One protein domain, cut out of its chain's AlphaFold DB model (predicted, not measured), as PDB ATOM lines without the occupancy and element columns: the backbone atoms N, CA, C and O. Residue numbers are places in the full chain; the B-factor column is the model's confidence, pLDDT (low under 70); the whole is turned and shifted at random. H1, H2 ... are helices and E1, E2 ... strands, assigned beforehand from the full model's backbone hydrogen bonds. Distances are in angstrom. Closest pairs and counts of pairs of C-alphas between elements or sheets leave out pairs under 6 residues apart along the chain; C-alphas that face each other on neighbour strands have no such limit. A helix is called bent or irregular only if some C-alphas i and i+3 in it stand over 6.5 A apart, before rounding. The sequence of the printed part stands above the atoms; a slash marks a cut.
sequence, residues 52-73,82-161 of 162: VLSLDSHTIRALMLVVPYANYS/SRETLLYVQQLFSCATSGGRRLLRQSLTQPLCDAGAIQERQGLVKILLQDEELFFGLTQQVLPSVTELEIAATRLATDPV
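What this domain is: This is residues 52 to 73 and 82 to 161 of the 162 residues of the protein "MUTSd domain-containing protein" of Perkinsus marinus (strain ATCC 50983 / TXsc) (UniProt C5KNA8). The model is an open, loosely joined string of six helices with few contacts: H3 lies near the middle, H4 and H5 meet near their ends as an L, and residues 151 to 161, of which 151 to 157 belong to H6 and 158 to 160 to E1, stick out as an arm that ends at the last printed residue. The printed part has 102 residues, mostly helix, in the order H1, H2, H3, H4, H5, H6, E1. It is loose, with a radius of gyration of the C-alphas of 16.7 A and spans of 46 by 41 by 35 A.

How they stand to each other: H1, residues 57 to 62, is close to but not clearly touching H3, residues 98 to 109, about perpendicular at 82 degrees; their closest C-alphas, of Ile 60 and Thr 109, are 7.2 A apart. H2, residues 85 to 92, and H3 are near each other, with 5 pairs of C-alphas within 10 A. H4, residues 115 to 130, and H5, residues 132 to 145, only just touch, with 3 pairs within 8 A, and only at the corner; the closest C-alphas, of Leu 128 and Phe 135, are 5.5 A apart, and the lines stand at 81 degrees, about perpendicular. H3 and H6, residues 149 to 157, are close but not clearly touching: the closest C-alphas, of Gly 99 and Glu 150, are 7.6 A apart. H6 and E1, residues 158 to 160, meet only through their link, and E1 pairs with no named strand. H1, H3, H4 and H6 have every O i to N i+4 pair within hydrogen-bond range; H2 has 2 of 4 and H5 6 of 10.

Where its parts are: H1 begins at C-alpha 57, (328.748, 239.248, 363.009). H3 measures 16.7 A, H4 22.3 A and H5 18.9 A. H5 is only just irregular: C-alphas 140 and 143 are 6.8 A apart. E1 ends at C-alpha 160, (306.387, 240.791, 334.159).

The domain as a whole: The C-alphas farthest apart, of Gln 130 and Val 161, are 50.3 A apart. Residues 74 to 81 are not printed; C-alphas 73 and 82 are 14.4 A apart across this cut, in the link from H1 to H2. The links printed whole are tight. Residues 67 to 73, 82 to 91 and 147 have pLDDT under 70.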
ATOM      1  N   VAL A  52     316.703 248.678 368.202       90.06
ATOM      2  CA  VAL A  52     317.128 247.276 368.203       90.06
ATOM      3  C   VAL A  52     318.539 247.131 368.752       90.06
ATOM      4  O   VAL A  52     319.390 248.002 368.576       90.06
ATOM      5  N   LEU A  53     318.806 246.008 369.406       90.56
ATOM      6  CA  LEU A  53     320.131 245.695 369.916       90.56
ATOM      7  C   LEU A  53     321.092 245.467 368.742       90.56
ATOM      8  O   LEU A  53     320.873 244.590 367.906       90.56
ATOM      9  N   SER A  54     322.181 246.236 368.702       89.12
ATOM     10  CA  SER A  54     323.236 246.059 367.704       89.12
ATOM     11  C   SER A  54     324.052 244.805 368.016       89.12
ATOM     12  O   SER A  54     324.794 244.769 368.996       89.12
ATOM     13  N   LEU A  55     323.939 243.792 367.160       89.44
ATOM     14  CA  LEU A  55     324.719 242.559 367.233       89.44
ATOM     15  C   LEU A  55     325.736 242.527 366.095       89.44
ATOM     16  O   LEU A  55     325.385 242.678 364.926       89.44
ATOM     17  N   ASP A  56     327.003 242.303 366.425       90.31
ATOM     18  CA  ASP A  56     328.038 242.145 365.416       90.31
ATOM     19  C   ASP A  56     328.052 240.712 364.848       90.31
ATOM     20  O   ASP A  56     327.508 239.756 365.413       90.31
ATOM     21  N   SER A  57     328.703 240.544 363.696       86.00
ATOM     22  CA  SER A  57     328.748 239.248 363.009       86.00
ATOM     23  C   SER A  57     329.436 238.143 363.822       86.00
ATOM     24  O   SER A  57     329.176 236.958 363.585       86.00
ATOM     25  N   HIS A  58     330.339 238.485 364.753       87.44
ATOM     26  CA  HIS A  58     330.940 237.501 365.646       87.44
ATOM     27  C   HIS A  58     329.923 237.042 366.687       87.44
ATOM     28  O   HIS A  58     329.707 235.838 366.794       87.44
ATOM     29  N   THR A  59     329.232 237.966 367.362       88.00
ATOM     30  CA  THR A  59     328.209 237.627 368.363       88.00
ATOM     31  C   THR A  59     327.077 236.796 367.768       88.00
ATOM     32  O   THR A  59     326.706 235.776 368.346       88.00
ATOM     33  N   ILE A  60     326.586 237.139 366.570       85.81
ATOM     34  CA  ILE A  60     325.539 236.355 365.884       85.81
ATOM     35  C   ILE A  60     325.975 234.897 365.671       85.81
ATOM     36  O   ILE A  60     325.171 233.978 365.839       85.81
ATOM     37  N   ARG A  61     327.248 234.674 365.316       81.88
ATOM     38  CA  ARG A  61     327.808 233.328 365.113       81.88
ATOM     39  C   ARG A  61     328.100 232.613 366.428       81.88
ATOM     40  O   ARG A  61     327.799 231.431 366.534       81.88
ATOM     41  N   ALA A  62     328.661 233.316 367.409       84.00
ATOM     42  CA  ALA A  62     328.989 232.772 368.724       84.00
ATOM     43  C   ALA A  62     327.731 232.305 369.470       84.00
ATOM     44  O   ALA A  62     327.733 231.233 370.067       84.00
ATOM     45  N   LEU A  63     326.640 233.070 369.360       82.94
ATOM     46  CA  LEU A  63     325.324 232.725 369.902       82.94
ATOM     47  C   LEU A  63     324.510 231.802 368.983       82.94
ATOM     48  O   LEU A  63     323.402 231.413 369.340       82.94
ATOM     49  N   MET A  64     325.034 231.468 367.797       77.94
ATOM     50  CA  MET A  64     324.383 230.603 366.808       77.94
ATOM     51  C   MET A  64     322.938 231.021 366.474       77.94
ATOM     52  O   MET A  64     322.086 230.179 366.199       77.94
ATOM     53  N   LEU A  65     322.656 232.330 366.451       78.94
ATOM     54  CA  LEU A  65     321.300 232.863 366.221       78.94
ATOM     55  C   LEU A  65     320.780 232.562 364.810       78.94
ATOM     56  O   LEU A  65     319.576 232.553 364.557       78.94
ATOM     57  N   VAL A  66     321.703 232.325 363.879       74.00
ATOM     58  CA  VAL A  66     321.423 231.951 362.500       74.00
ATOM     59  C   VAL A  66     322.284 230.745 362.156       74.00
ATOM     60  O   VAL A  66     323.487 230.873 361.932       74.00
ATOM     61  N   VAL A  67     321.668 229.568 362.092       62.97
ATOM     62  CA  VAL A  67     322.349 228.353 361.634       62.97
ATOM     63  C   VAL A  67     322.277 228.295 360.101       62.97
ATOM     64  O   VAL A  67     321.197 228.490 359.532       62.97
ATOM     65  N   PRO A  68     323.385 228.032 359.387       53.06
ATOM     66  CA  PRO A  68     323.314 227.724 357.966       53.06
ATOM     67  C   PRO A  68     322.590 226.386 357.776       53.06
ATOM     68  O   PRO A  68     323.088 225.340 358.188       53.06
ATOM     69  N   TYR A  69     321.437 226.423 357.100       45.75
ATOM     70  CA  TYR A  69     320.630 225.249 356.733       45.75
ATOM     71  C   TYR A  69     321.430 224.140 356.008       45.75
ATOM     72  O   TYR A  69     320.990 222.998 355.979       45.75
ATOM     73  N   ALA A  70     322.598 224.453 355.436       44.06
ATOM     74  CA  ALA A  70     323.361 223.560 354.564       44.06
ATOM     75  C   ALA A  70     324.357 222.616 355.273       44.06
ATOM     76  O   ALA A  70     324.741 221.613 354.683       44.06
ATOM     77  N   ASN A  71     324.770 222.892 356.517       40.44
ATOM     78  CA  ASN A  71     325.848 222.126 357.176       40.44
ATOM     79  C   ASN A  71     325.363 221.211 358.310       40.44
ATOM     80  O   ASN A  71     326.174 220.626 359.027       40.44
ATOM     81  N   TYR A  72     324.049 221.056 358.471       42.84
ATOM     82  CA  TYR A  72     323.491 220.074 359.393       42.84
ATOM     83  C   TYR A  72     323.475 218.690 358.727       42.84
ATOM     84  O   TYR A  72     322.450 218.213 358.248       42.84
ATOM     85  N   SER A  73     324.638 218.038 358.675       38.97
ATOM     86  CA  SER A  73     324.688 216.584 358.518       38.97
ATOM     87  C   SER A  73     324.398 215.957 359.889       38.97
ATOM     88  O   SER A  73     325.137 216.219 360.839       38.97
ATOM     89  N   SER A  82     330.078 220.933 371.084       42.88
ATOM     90  CA  SER A  82     328.776 220.768 371.726       42.88
ATOM     91  C   SER A  82     327.592 220.700 370.751       42.88
ATOM     92  O   SER A  82     327.249 221.682 370.095       42.88
ATOM     93  N   ARG A  83     326.950 219.524 370.683       49.00
ATOM     94  CA  ARG A  83     325.683 219.290 369.962       49.00
ATOM     95  C   ARG A  83     324.476 219.883 370.702       49.00
ATOM     96  O   ARG A  83     323.389 219.927 370.139       49.00
ATOM     97  N   GLU A  84     324.657 220.330 371.943       47.78
ATOM     98  CA  GLU A  84     323.562 220.664 372.859       47.78
ATOM     99  C   GLU A  84     323.041 222.095 372.661       47.78
ATOM    100  O   GLU A  84     321.834 222.319 372.685       47.78
ATOM    101  N   THR A  85     323.913 223.063 372.352       45.28
ATOM    102  CA  THR A  85     323.499 224.457 372.082       45.28
ATOM    103  C   THR A  85     322.829 224.617 370.711       45.28
ATOM    104  O   THR A  85     321.966 225.478 370.545       45.28
ATOM    105  N   LEU A  86     323.170 223.752 369.744       51.38
ATOM    106  CA  LEU A  86     322.546 223.708 368.412       51.38
ATOM    107  C   LEU A  86     321.045 223.388 368.482       51.38
ATOM    108  O   LEU A  86     320.292 223.815 367.609       51.38
ATOM    109  N   LEU A  87     320.604 222.670 369.520       52.62
ATOM    110  CA  LEU A  87     319.233 222.186 369.628       52.62
ATOM    111  C   LEU A  87     318.249 223.302 370.008       52.62
ATOM    112  O   LEU A  87     317.192 223.404 369.396       52.62
ATOM    113  N   TYR A  88     318.598 224.169 370.963       55.31
ATOM    114  CA  TYR A  88     317.640 225.111 371.561       55.31
ATOM    115  C   TYR A  88     317.160 226.195 370.595       55.31
ATOM    116  O   TYR A  88     315.959 226.408 370.449       55.31
ATOM    117  N   VAL A  89     318.075 226.862 369.884       63.00
ATOM    118  CA  VAL A  89     317.679 227.878 368.892       63.00
ATOM    119  C   VAL A  89     316.970 227.218 367.708       63.00
ATOM    120  O   VAL A  89     316.004 227.764 367.187       63.00
ATOM    121  N   GLN A  90     317.384 226.009 367.314       63.62
ATOM    122  CA  GLN A  90     316.722 225.258 366.247       63.62
ATOM    123  C   GLN A  90     315.299 224.818 366.635       63.62
ATOM    124  O   GLN A  90     314.406 224.851 365.791       63.62
ATOM    125  N   GLN A  91     315.060 224.471 367.901       67.62
ATOM    126  CA  GLN A  91     313.732 224.143 368.431       67.62
ATOM    127  C   GLN A  91     312.766 225.336 368.373       67.62
ATOM    128  O   GLN A  91     311.561 225.139 368.184       67.62
ATOM    129  N   LEU A  92     313.280 226.571 368.452       72.94
ATOM    130  CA  LEU A  92     312.465 227.775 368.265       72.94
ATOM    131  C   LEU A  92     311.941 227.900 366.826       72.94
ATOM    132  O   LEU A  92     310.855 228.435 366.619       72.94
ATOM    133  N   PHE A  93     312.644 227.359 365.825       72.94
ATOM    134  CA  PHE A  93     312.240 227.410 364.411       72.94
ATOM    135  C   PHE A  93     311.113 226.422 364.036       72.94
ATOM    136  O   PHE A  93     311.020 225.978 362.891       72.94
ATOM    137  N   SER A  94     310.201 226.128 364.962       81.00
ATOM    138  CA  SER A  94     309.016 225.274 364.775       81.00
ATOM    139  C   SER A  94     307.790 226.022 364.212       81.00
ATOM    140  O   SER A  94     306.649 225.614 364.407       81.00
ATOM    141  N   CYS A  95     308.000 227.119 363.479       85.88
ATOM    142  CA  CYS A  95     306.904 227.890 362.884       85.88
ATOM    143  C   CYS A  95     306.236 227.134 361.719       85.88
ATOM    144  O   CYS A  95     306.925 226.652 360.811       85.88
ATOM    145  N   ALA A  96     304.897 227.116 361.713       87.19
ATOM    146  CA  ALA A  96     304.082 226.475 360.678       87.19
ATOM    147  C   ALA A  96     304.253 227.117 359.286       87.19
ATOM    148  O   ALA A  96     304.320 226.409 358.285       87.19
ATOM    149  N   THR A  97     304.394 228.446 359.216       86.12
ATOM    150  CA  THR A  97     304.546 229.190 357.953       86.12
ATOM    151  C   THR A  97     305.998 229.598 357.704       86.12
ATOM    152  O   THR A  97     306.773 229.828 358.642       86.12
ATOM    153  N   SER A  98     306.395 229.735 356.432       83.62
ATOM    154  CA  SER A  98     307.747 230.217 356.123       83.62
ATOM    155  C   SER A  98     307.945 231.688 356.519       83.62
ATOM    156  O   SER A  98     309.034 232.048 356.974       83.62
ATOM    157  N   GLY A  99     306.881 232.499 356.460       84.19
ATOM    158  CA  GLY A  99     306.871 233.879 356.956       84.19
ATOM    159  C   GLY A  99     307.135 233.953 358.457       84.19
ATOM    160  O   GLY A  99     307.973 234.736 358.898       84.19
ATOM    161  N   GLY A 100     306.532 233.051 359.242       87.38
ATOM    162  CA  GLY A 100     306.821 232.918 360.671       87.38
ATOM    163  C   GLY A 100     308.293 232.589 360.942       87.38
ATOM    164  O   GLY A 100     308.924 233.241 361.773       87.38
ATOM    165  N   ARG A 101     308.887 231.655 360.180       85.50
ATOM    166  CA  ARG A 101     310.326 231.338 360.294       85.50
ATOM    167  C   ARG A 101     311.215 232.545 359.974       85.50
ATOM    168  O   ARG A 101     312.196 232.779 360.682       85.50
ATOM    169  N   ARG A 102     310.889 233.320 358.931       85.69
ATOM    170  CA  ARG A 102     311.616 234.557 358.577       85.69
ATOM    171  C   ARG A 102     311.499 235.612 359.676       85.69
ATOM    172  O   ARG A 102     312.520 236.152 360.098       85.69
ATOM    173  N   LEU A 103     310.288 235.852 360.176       89.06
ATOM    174  CA  LEU A 103     310.021 236.825 361.235       89.06
ATOM    175  C   LEU A 103     310.723 236.457 362.548       89.06
ATOM    176  O   LEU A 103     311.273 237.329 363.224       89.06
ATOM    177  N   LEU A 104     310.742 235.169 362.903       89.50
ATOM    178  CA  LEU A 104     311.472 234.682 364.070       89.50
ATOM    179  C   LEU A 104     312.975 234.925 363.913       89.50
ATOM    180  O   LEU A 104     313.597 235.482 364.815       89.50
ATOM    181  N   ARG A 105     313.550 234.578 362.752       87.12
ATOM    182  CA  ARG A 105     314.965 234.851 362.462       87.12
ATOM    183  C   ARG A 105     315.279 236.336 362.609       87.12
ATOM    184  O   ARG A 105     316.246 236.678 363.281       87.12
ATOM    185  N   GLN A 106     314.448 237.199 362.025       88.50
ATOM    186  CA  GLN A 106     314.598 238.644 362.152       88.50
ATOM    187  C   GLN A 106     314.561 239.072 363.623       88.50
ATOM    188  O   GLN A 106     315.470 239.772 364.060       88.50
ATOM    189  N   SER A 107     313.580 238.596 364.393       90.12
ATOM    190  CA  SER A 107     313.423 238.934 365.816       90.12
ATOM    191  C   SER A 107     314.621 238.508 366.669       90.12
ATOM    192  O   SER A 107     314.992 239.232 367.587       90.12
ATOM    193  N   LEU A 108     315.251 237.371 366.358       88.44
ATOM    194  CA  LEU A 108     316.467 236.917 367.041       88.44
ATOM    195  C   LEU A 108     317.690 237.768 366.676       88.44
ATOM    196  O   LEU A 108     318.523 238.046 367.532       88.44
ATOM    197  N   THR A 109     317.808 238.190 365.414       88.69
ATOM    198  CA  THR A 109     318.935 239.021 364.945       88.69
ATOM    199  C   THR A 109     318.773 240.512 365.226       88.69
ATOM    200  O   THR A 109     319.750 241.250 365.159       88.69
ATOM    201  N   GLN A 110     317.552 240.955 365.527       89.88
ATOM    202  CA  GLN A 110     317.201 242.337 365.841       89.88
ATOM    203  C   GLN A 110     316.339 242.383 367.118       89.88
ATOM    204  O   GLN A 110     315.150 242.713 367.042       89.88
ATOM    205  N   PRO A 111     316.896 242.019 368.292       91.50
ATOM    206  CA  PRO A 111     316.161 242.092 369.550       91.50
ATOM    207  C   PRO A 111     315.699 243.524 369.827       91.50
ATOM    208  O   PRO A 111     316.450 244.467 369.596       91.50
ATOM    209  N   LEU A 112     314.477 243.690 370.330       92.75
ATOM    210  CA  LEU A 112     313.939 245.006 370.677       92.75
ATOM    211  C   LEU A 112     314.645 245.582 371.910       92.75
ATOM    212  O   LEU A 112     314.946 244.843 372.845       92.75
ATOM    213  N   CYS A 113     314.846 246.900 371.931       92.94
ATOM    214  CA  CYS A 113     315.300 247.627 373.124       92.94
ATOM    215  C   CYS A 113     314.135 248.177 373.966       92.94
ATOM    216  O   CYS A 113     314.311 248.474 375.144       92.94
ATOM    217  N   ASP A 114     312.947 248.320 373.373       92.75
ATOM    218  CA  ASP A 114     311.762 248.839 374.056       92.75
ATOM    219  C   ASP A 114     311.140 247.791 374.992       92.75
ATOM    220  O   ASP A 114     310.572 246.788 374.550       92.75
ATOM    221  N   ALA A 115     311.209 248.055 376.298       94.69
ATOM    222  CA  ALA A 115     310.633 247.199 377.328       94.69
ATOM    223  C   ALA A 115     309.112 247.028 377.180       94.69
ATOM    224  O   ALA A 115     308.606 245.938 377.450       94.69
ATOM    225  N   GLY A 116     308.390 248.059 376.723       96.12
ATOM    226  CA  GLY A 116     306.942 247.990 376.517       96.12
ATOM    227  C   GLY A 116     306.577 246.981 375.430       96.12
ATOM    228  O   GLY A 116     305.790 246.066 375.670       96.12
ATOM    229  N   ALA A 117     307.223 247.074 374.265       93.69
ATOM    230  CA  ALA A 117     307.040 246.112 373.182       93.69
ATOM    231  C   ALA A 117     307.484 244.683 373.556       93.69
ATOM    232  O   ALA A 117     306.864 243.709 373.118       93.69
ATOM    233  N   ILE A 118     308.532 244.524 374.376       96.06
ATOM    234  CA  ILE A 118     308.935 243.205 374.896       96.06
ATOM    235  C   ILE A 118     307.829 242.621 375.784       96.06
ATOM    236  O   ILE A 118     307.442 241.468 375.591       96.06
ATOM    237  N   GLN A 119     307.301 243.409 376.724       97.75
ATOM    238  CA  GLN A 119     306.227 242.983 377.623       97.75
ATOM    239  C   GLN A 119     304.944 242.646 376.861       97.75
ATOM    240  O   GLN A 119     304.301 241.646 377.169       97.75
ATOM    241  N   GLU A 120     304.597 243.424 375.833       97.44
ATOM    242  CA  GLU A 120     303.459 243.137 374.954       97.44
ATOM    243  C   GLU A 120     303.626 241.770 374.275       97.44
ATOM    244  O   GLU A 120     302.741 240.918 374.377       97.44
ATOM    245  N   ARG A 121     304.792 241.499 373.666       96.19
ATOM    246  CA  ARG A 121     305.084 240.192 373.046       96.19
ATOM    247  C   ARG A 121     305.025 239.044 374.056       96.19
ATOM    248  O   ARG A 121     304.470 237.992 373.749       96.19
ATOM    249  N   GLN A 122     305.565 239.240 375.258       97.12
ATOM    250  CA  GLN A 122     305.495 238.249 376.336       97.12
ATOM    251  C   GLN A 122     304.051 238.014 376.806       97.12
ATOM    252  O   GLN A 122     303.674 236.874 377.077       97.12
ATOM    253  N   GLY A 123     303.228 239.064 376.850       97.81
ATOM    254  CA  GLY A 123     301.800 238.977 377.151       97.81
ATOM    255  C   GLY A 123     301.038 238.138 376.126       97.81
ATOM    256  O   GLY A 123     300.261 237.269 376.512       97.81
ATOM    257  N   LEU A 124     301.319 238.319 374.831       95.94
ATOM    258  CA  LEU A 124     300.725 237.502 373.765       95.94
ATOM    259  C   LEU A 124     301.095 236.020 373.901       95.94
ATOM    260  O   LEU A 124     300.226 235.157 373.796       95.94
ATOM    261  N   VAL A 125     302.364 235.714 374.190       94.88
ATOM    262  CA  VAL A 125     302.798 234.329 374.444       94.88
ATOM    263  C   VAL A 125     302.080 233.752 375.662       94.88
ATOM    264  O   VAL A 125     301.639 232.608 375.624       94.88
ATOM    265  N   LYS A 126     301.906 234.540 376.728       96.94
ATOM    266  CA  LYS A 126     301.178 234.101 377.921       96.94
ATOM    267  C   LYS A 126     299.724 233.741 377.609       96.94
ATOM    268  O   LYS A 126     299.264 232.723 378.107       96.94
ATOM    269  N   ILE A 127     299.034 234.523 376.775       96.44
ATOM    270  CA  ILE A 127     297.667 234.205 376.328       96.44
ATOM    271  C   ILE A 127     297.650 232.852 375.606       96.44
ATOM    272  O   ILE A 127     296.848 231.992 375.950       96.44
ATOM    273  N   LEU A 128     298.581 232.629 374.673       94.62
ATOM    274  CA  LEU A 128     298.681 231.359 373.940       94.62
ATOM    275  C   LEU A 128     299.004 230.159 374.845       94.62
ATOM    276  O   LEU A 128     298.562 229.056 374.564       94.62
ATOM    277  N   LEU A 129     299.767 230.356 375.923       94.75
ATOM    278  CA  LEU A 129     300.070 229.292 376.889       94.75
ATOM    279  C   LEU A 129     298.910 228.994 377.849       94.75
ATOM    280  O   LEU A 129     298.901 227.939 378.476       94.75
ATOM    281  N   GLN A 130     297.976 229.930 378.016       96.75
ATOM    282  CA  GLN A 130     296.824 229.782 378.908       96.75
ATOM    283  C   GLN A 130     295.604 229.172 378.213       96.75
ATOM    284  O   GLN A 130     294.707 228.690 378.901       96.75
ATOM    285  N   ASP A 131     295.574 229.187 376.882       96.88
ATOM    286  CA  ASP A 131     294.474 228.684 376.066       96.88
ATOM    287  C   ASP A 131     294.999 227.653 375.052       96.88
ATOM    288  O   ASP A 131     295.468 227.986 373.960       96.88
ATOM    289  N   GLU A 132     294.950 226.377 375.446       95.06
ATOM    290  CA  GLU A 132     295.412 225.265 374.610       95.06
ATOM    291  C   GLU A 132     294.560 225.094 373.347       95.06
ATOM    292  O   GLU A 132     295.100 224.770 372.289       95.06
ATOM    293  N   GLU A 133     293.247 225.334 373.427       96.31
ATOM    294  CA  GLU A 133     292.349 225.206 372.278       96.31
ATOM    295  C   GLU A 133     292.708 226.242 371.208       96.31
ATOM    296  O   GLU A 133     292.883 225.893 370.035       96.31
ATOM    297  N   LEU A 134     292.933 227.492 371.621       95.12
ATOM    298  CA  LEU A 134     293.441 228.544 370.747       95.12
ATOM    299  C   LEU A 134     294.812 228.179 370.168       95.12
ATOM    300  O   LEU A 134     295.030 228.322 368.961       95.12
ATOM    301  N   PHE A 135     295.741 227.702 371.003       94.44
ATOM    302  CA  PHE A 135     297.085 227.343 370.557       94.44
ATOM    303  C   PHE A 135     297.067 226.237 369.497       94.44
ATOM    304  O   PHE A 135     297.672 226.394 368.431       94.44
ATOM    305  N   PHE A 136     296.364 225.131 369.747       93.88
ATOM    306  CA  PHE A 136     296.293 224.010 368.811       93.88
ATOM    307  C   PHE A 136     295.458 224.341 367.575       93.88
ATOM    308  O   PHE A 136     295.875 224.013 366.461       93.88
ATOM    309  N   GLY A 137     294.342 225.058 367.733       95.06
ATOM    310  CA  GLY A 137     293.541 225.547 366.611       95.06
ATOM    311  C   GLY A 137     294.370 226.409 365.655       95.06
ATOM    312  O   GLY A 137     294.382 226.177 364.444       95.06
ATOM    313  N   LEU A 138     295.159 227.349 366.187       92.88
ATOM    314  CA  LEU A 138     296.040 228.186 365.373       92.88
ATOM    315  C   LEU A 138     297.191 227.394 364.744       92.88
ATOM    316  O   LEU A 138     297.414 227.494 363.538       92.88
ATOM    317  N   THR A 139     297.940 226.631 365.541       90.56
ATOM    318  CA  THR A 139     299.195 226.003 365.091       90.56
ATOM    319  C   THR A 139     298.991 224.782 364.202       90.56
ATOM    320  O   THR A 139     299.801 224.566 363.302       90.56
ATOM    321  N   GLN A 140     297.925 224.005 364.415       90.19
ATOM    322  CA  GLN A 140     297.688 222.753 363.689       90.19
ATOM    323  C   GLN A 140     296.637 222.871 362.582       90.19
ATOM    324  O   GLN A 140     296.674 222.071 361.651       90.19
ATOM    325  N   GLN A 141     295.724 223.848 362.649       91.06
ATOM    326  CA  GLN A 141     294.641 223.975 361.664       91.06
ATOM    327  C   GLN A 141     294.791 225.238 360.816       91.06
ATOM    328  O   GLN A 141     294.953 225.153 359.598       91.06
ATOM    329  N   VAL A 142     294.786 226.417 361.449       92.44
ATOM    330  CA  VAL A 142     294.726 227.693 360.720       92.44
ATOM    331  C   VAL A 142     296.045 227.995 360.013       92.44
ATOM    332  O   VAL A 142     296.066 228.115 358.791       92.44
ATOM    333  N   LEU A 143     297.159 228.094 360.743       90.94
ATOM    334  CA  LEU A 143     298.442 228.526 360.181       90.94
ATOM    335  C   LEU A 143     298.979 227.603 359.072       90.94
ATOM    336  O   LEU A 143     299.474 228.140 358.083       90.94
ATOM    337  N   PRO A 144     298.866 226.261 359.157       88.12
ATOM    338  CA  PRO A 144     299.278 225.383 358.059       88.12
ATOM    339  C   PRO A 144     298.437 225.544 356.785       88.12
ATOM    340  O   PRO A 144     298.928 225.263 355.696       88.12
ATOM    341  N   SER A 145     297.182 225.993 356.907       86.38
ATOM    342  CA  SER A 145     296.296 226.234 355.758       86.38
ATOM    343  C   SER A 145     296.587 227.552 355.029       86.38
ATOM    344  O   SER A 145     296.170 227.732 353.882       86.38
ATOM    345  N   VAL A 146     297.317 228.473 355.670       83.19
ATOM    346  CA  VAL A 146     297.704 229.749 355.067       83.19
ATOM    347  C   VAL A 146     298.748 229.477 353.989       83.19
ATOM    348  O   VAL A 146     299.890 229.112 354.272       83.19
ATOM    349  N   THR A 147     298.349 229.661 352.732       69.38
ATOM    350  CA  THR A 147     299.271 229.626 351.597       69.38
ATOM    351  C   THR A 147     300.310 230.737 351.718       69.38
ATOM    352  O   THR A 147     300.132 231.708 352.453       69.38
ATOM    353  N   GLU A 148     301.423 230.599 350.998       70.94
ATOM    354  CA  GLU A 148     302.525 231.565 350.999       70.94
ATOM    355  C   GLU A 148     302.078 232.927 350.429       70.94
ATOM    356  O   GLU A 148     302.301 233.248 349.260       70.94
ATOM    357  N   LEU A 149     301.445 233.740 351.283       78.75
ATOM    358  CA  LEU A 149     300.914 235.071 350.983       78.75
ATOM    359  C   LEU A 149     301.996 235.988 350.406       78.75
ATOM    360  O   LEU A 149     301.712 236.858 349.593       78.75
ATOM    361  N   GLU A 150     303.249 235.755 350.782       72.88
ATOM    362  CA  GLU A 150     304.398 236.502 350.285       72.88
ATOM    363  C   GLU A 150     304.668 236.261 348.799       72.88
ATOM    364  O   GLU A 150     305.037 237.198 348.095       72.88
ATOM    365  N   ILE A 151     304.424 235.055 348.278       78.38
ATOM    366  CA  ILE A 151     304.555 234.794 346.836       78.38
ATOM    367  C   ILE A 151     303.471 235.564 346.082       78.38
ATOM    368  O   ILE A 151     303.751 236.194 345.061       78.38
ATOM    369  N   ALA A 152     302.240 235.551 346.598       82.38
ATOM    370  CA  ALA A 152     301.143 236.323 346.025       82.38
ATOM    371  C   ALA A 152     301.429 237.834 346.084       82.38
ATOM    372  O   ALA A 152     301.282 238.519 345.076       82.38
ATOM    373  N   ALA A 153     301.913 238.339 347.222       83.69
ATOM    374  CA  ALA A 153     302.302 239.736 347.393       83.69
ATOM    375  C   ALA A 153     303.436 240.136 346.440       83.69
ATOM    376  O   ALA A 153     303.363 241.191 345.818       83.69
ATOM    377  N   THR A 154     304.439 239.271 346.259       83.06
ATOM    378  CA  THR A 154     305.537 239.510 345.312       83.06
ATOM    379  C   THR A 154     304.997 239.644 343.891       83.06
ATOM    380  O   THR A 154     305.311 240.617 343.219       83.06
ATOM    381  N   ARG A 155     304.108 238.736 343.462       82.50
ATOM    382  CA  ARG A 155     303.463 238.806 342.138       82.50
ATOM    383  C   ARG A 155     302.621 240.065 341.938       82.50
ATOM    384  O   ARG A 155     302.528 240.542 340.819       82.50
ATOM    385  N   LEU A 156     301.999 240.589 342.993       85.31
ATOM    386  CA  LEU A 156     301.231 241.838 342.927       85.31
ATOM    387  C   LEU A 156     302.134 243.078 342.859       85.31
ATOM    388  O   LEU A 156     301.764 244.071 342.235       85.31
ATOM    389  N   ALA A 157     303.303 243.018 343.498       86.19
ATOM    390  CA  ALA A 157     304.288 244.098 343.548       86.19
ATOM    391  C   ALA A 157     305.205 244.159 342.312       86.19
ATOM    392  O   ALA A 157     306.011 245.083 342.176       86.19
ATOM    393  N   THR A 158     305.106 243.184 341.408       87.44
ATOM    394  CA  THR A 158     305.953 243.097 340.218       87.44
ATOM    395  C   THR A 158     305.144 242.959 338.942       87.44
ATOM    396  O   THR A 158     304.267 242.104 338.861       87.44
ATOM    397  N   ASP A 159     305.520 243.711 337.914       85.12
ATOM    398  CA  ASP A 159     305.039 243.494 336.553       85.12
ATOM    399  C   ASP A 159     306.006 242.566 335.800       85.12
ATOM    400  O   ASP A 159     307.223 242.742 335.914       85.12
ATOM    401  N   PRO A 160     305.519 241.586 335.019       79.38
ATOM    402  CA  PRO A 160     306.387 240.791 334.159       79.38
ATOM    403  C   PRO A 160     306.997 241.682 333.071       79.38
ATOM    404  O   PRO A 160     306.289 242.430 332.387       79.38
ATOM    405  N   VAL A 161     308.312 241.594 332.895       72.81
ATOM    406  CA  VAL A 161     308.995 242.199 331.750       72.81
ATOM    407  C   VAL A 161     308.753 241.256 330.570       72.81
ATOM    408  O   VAL A 161     309.215 240.121 330.601       72.81
TER     409      VAL A 161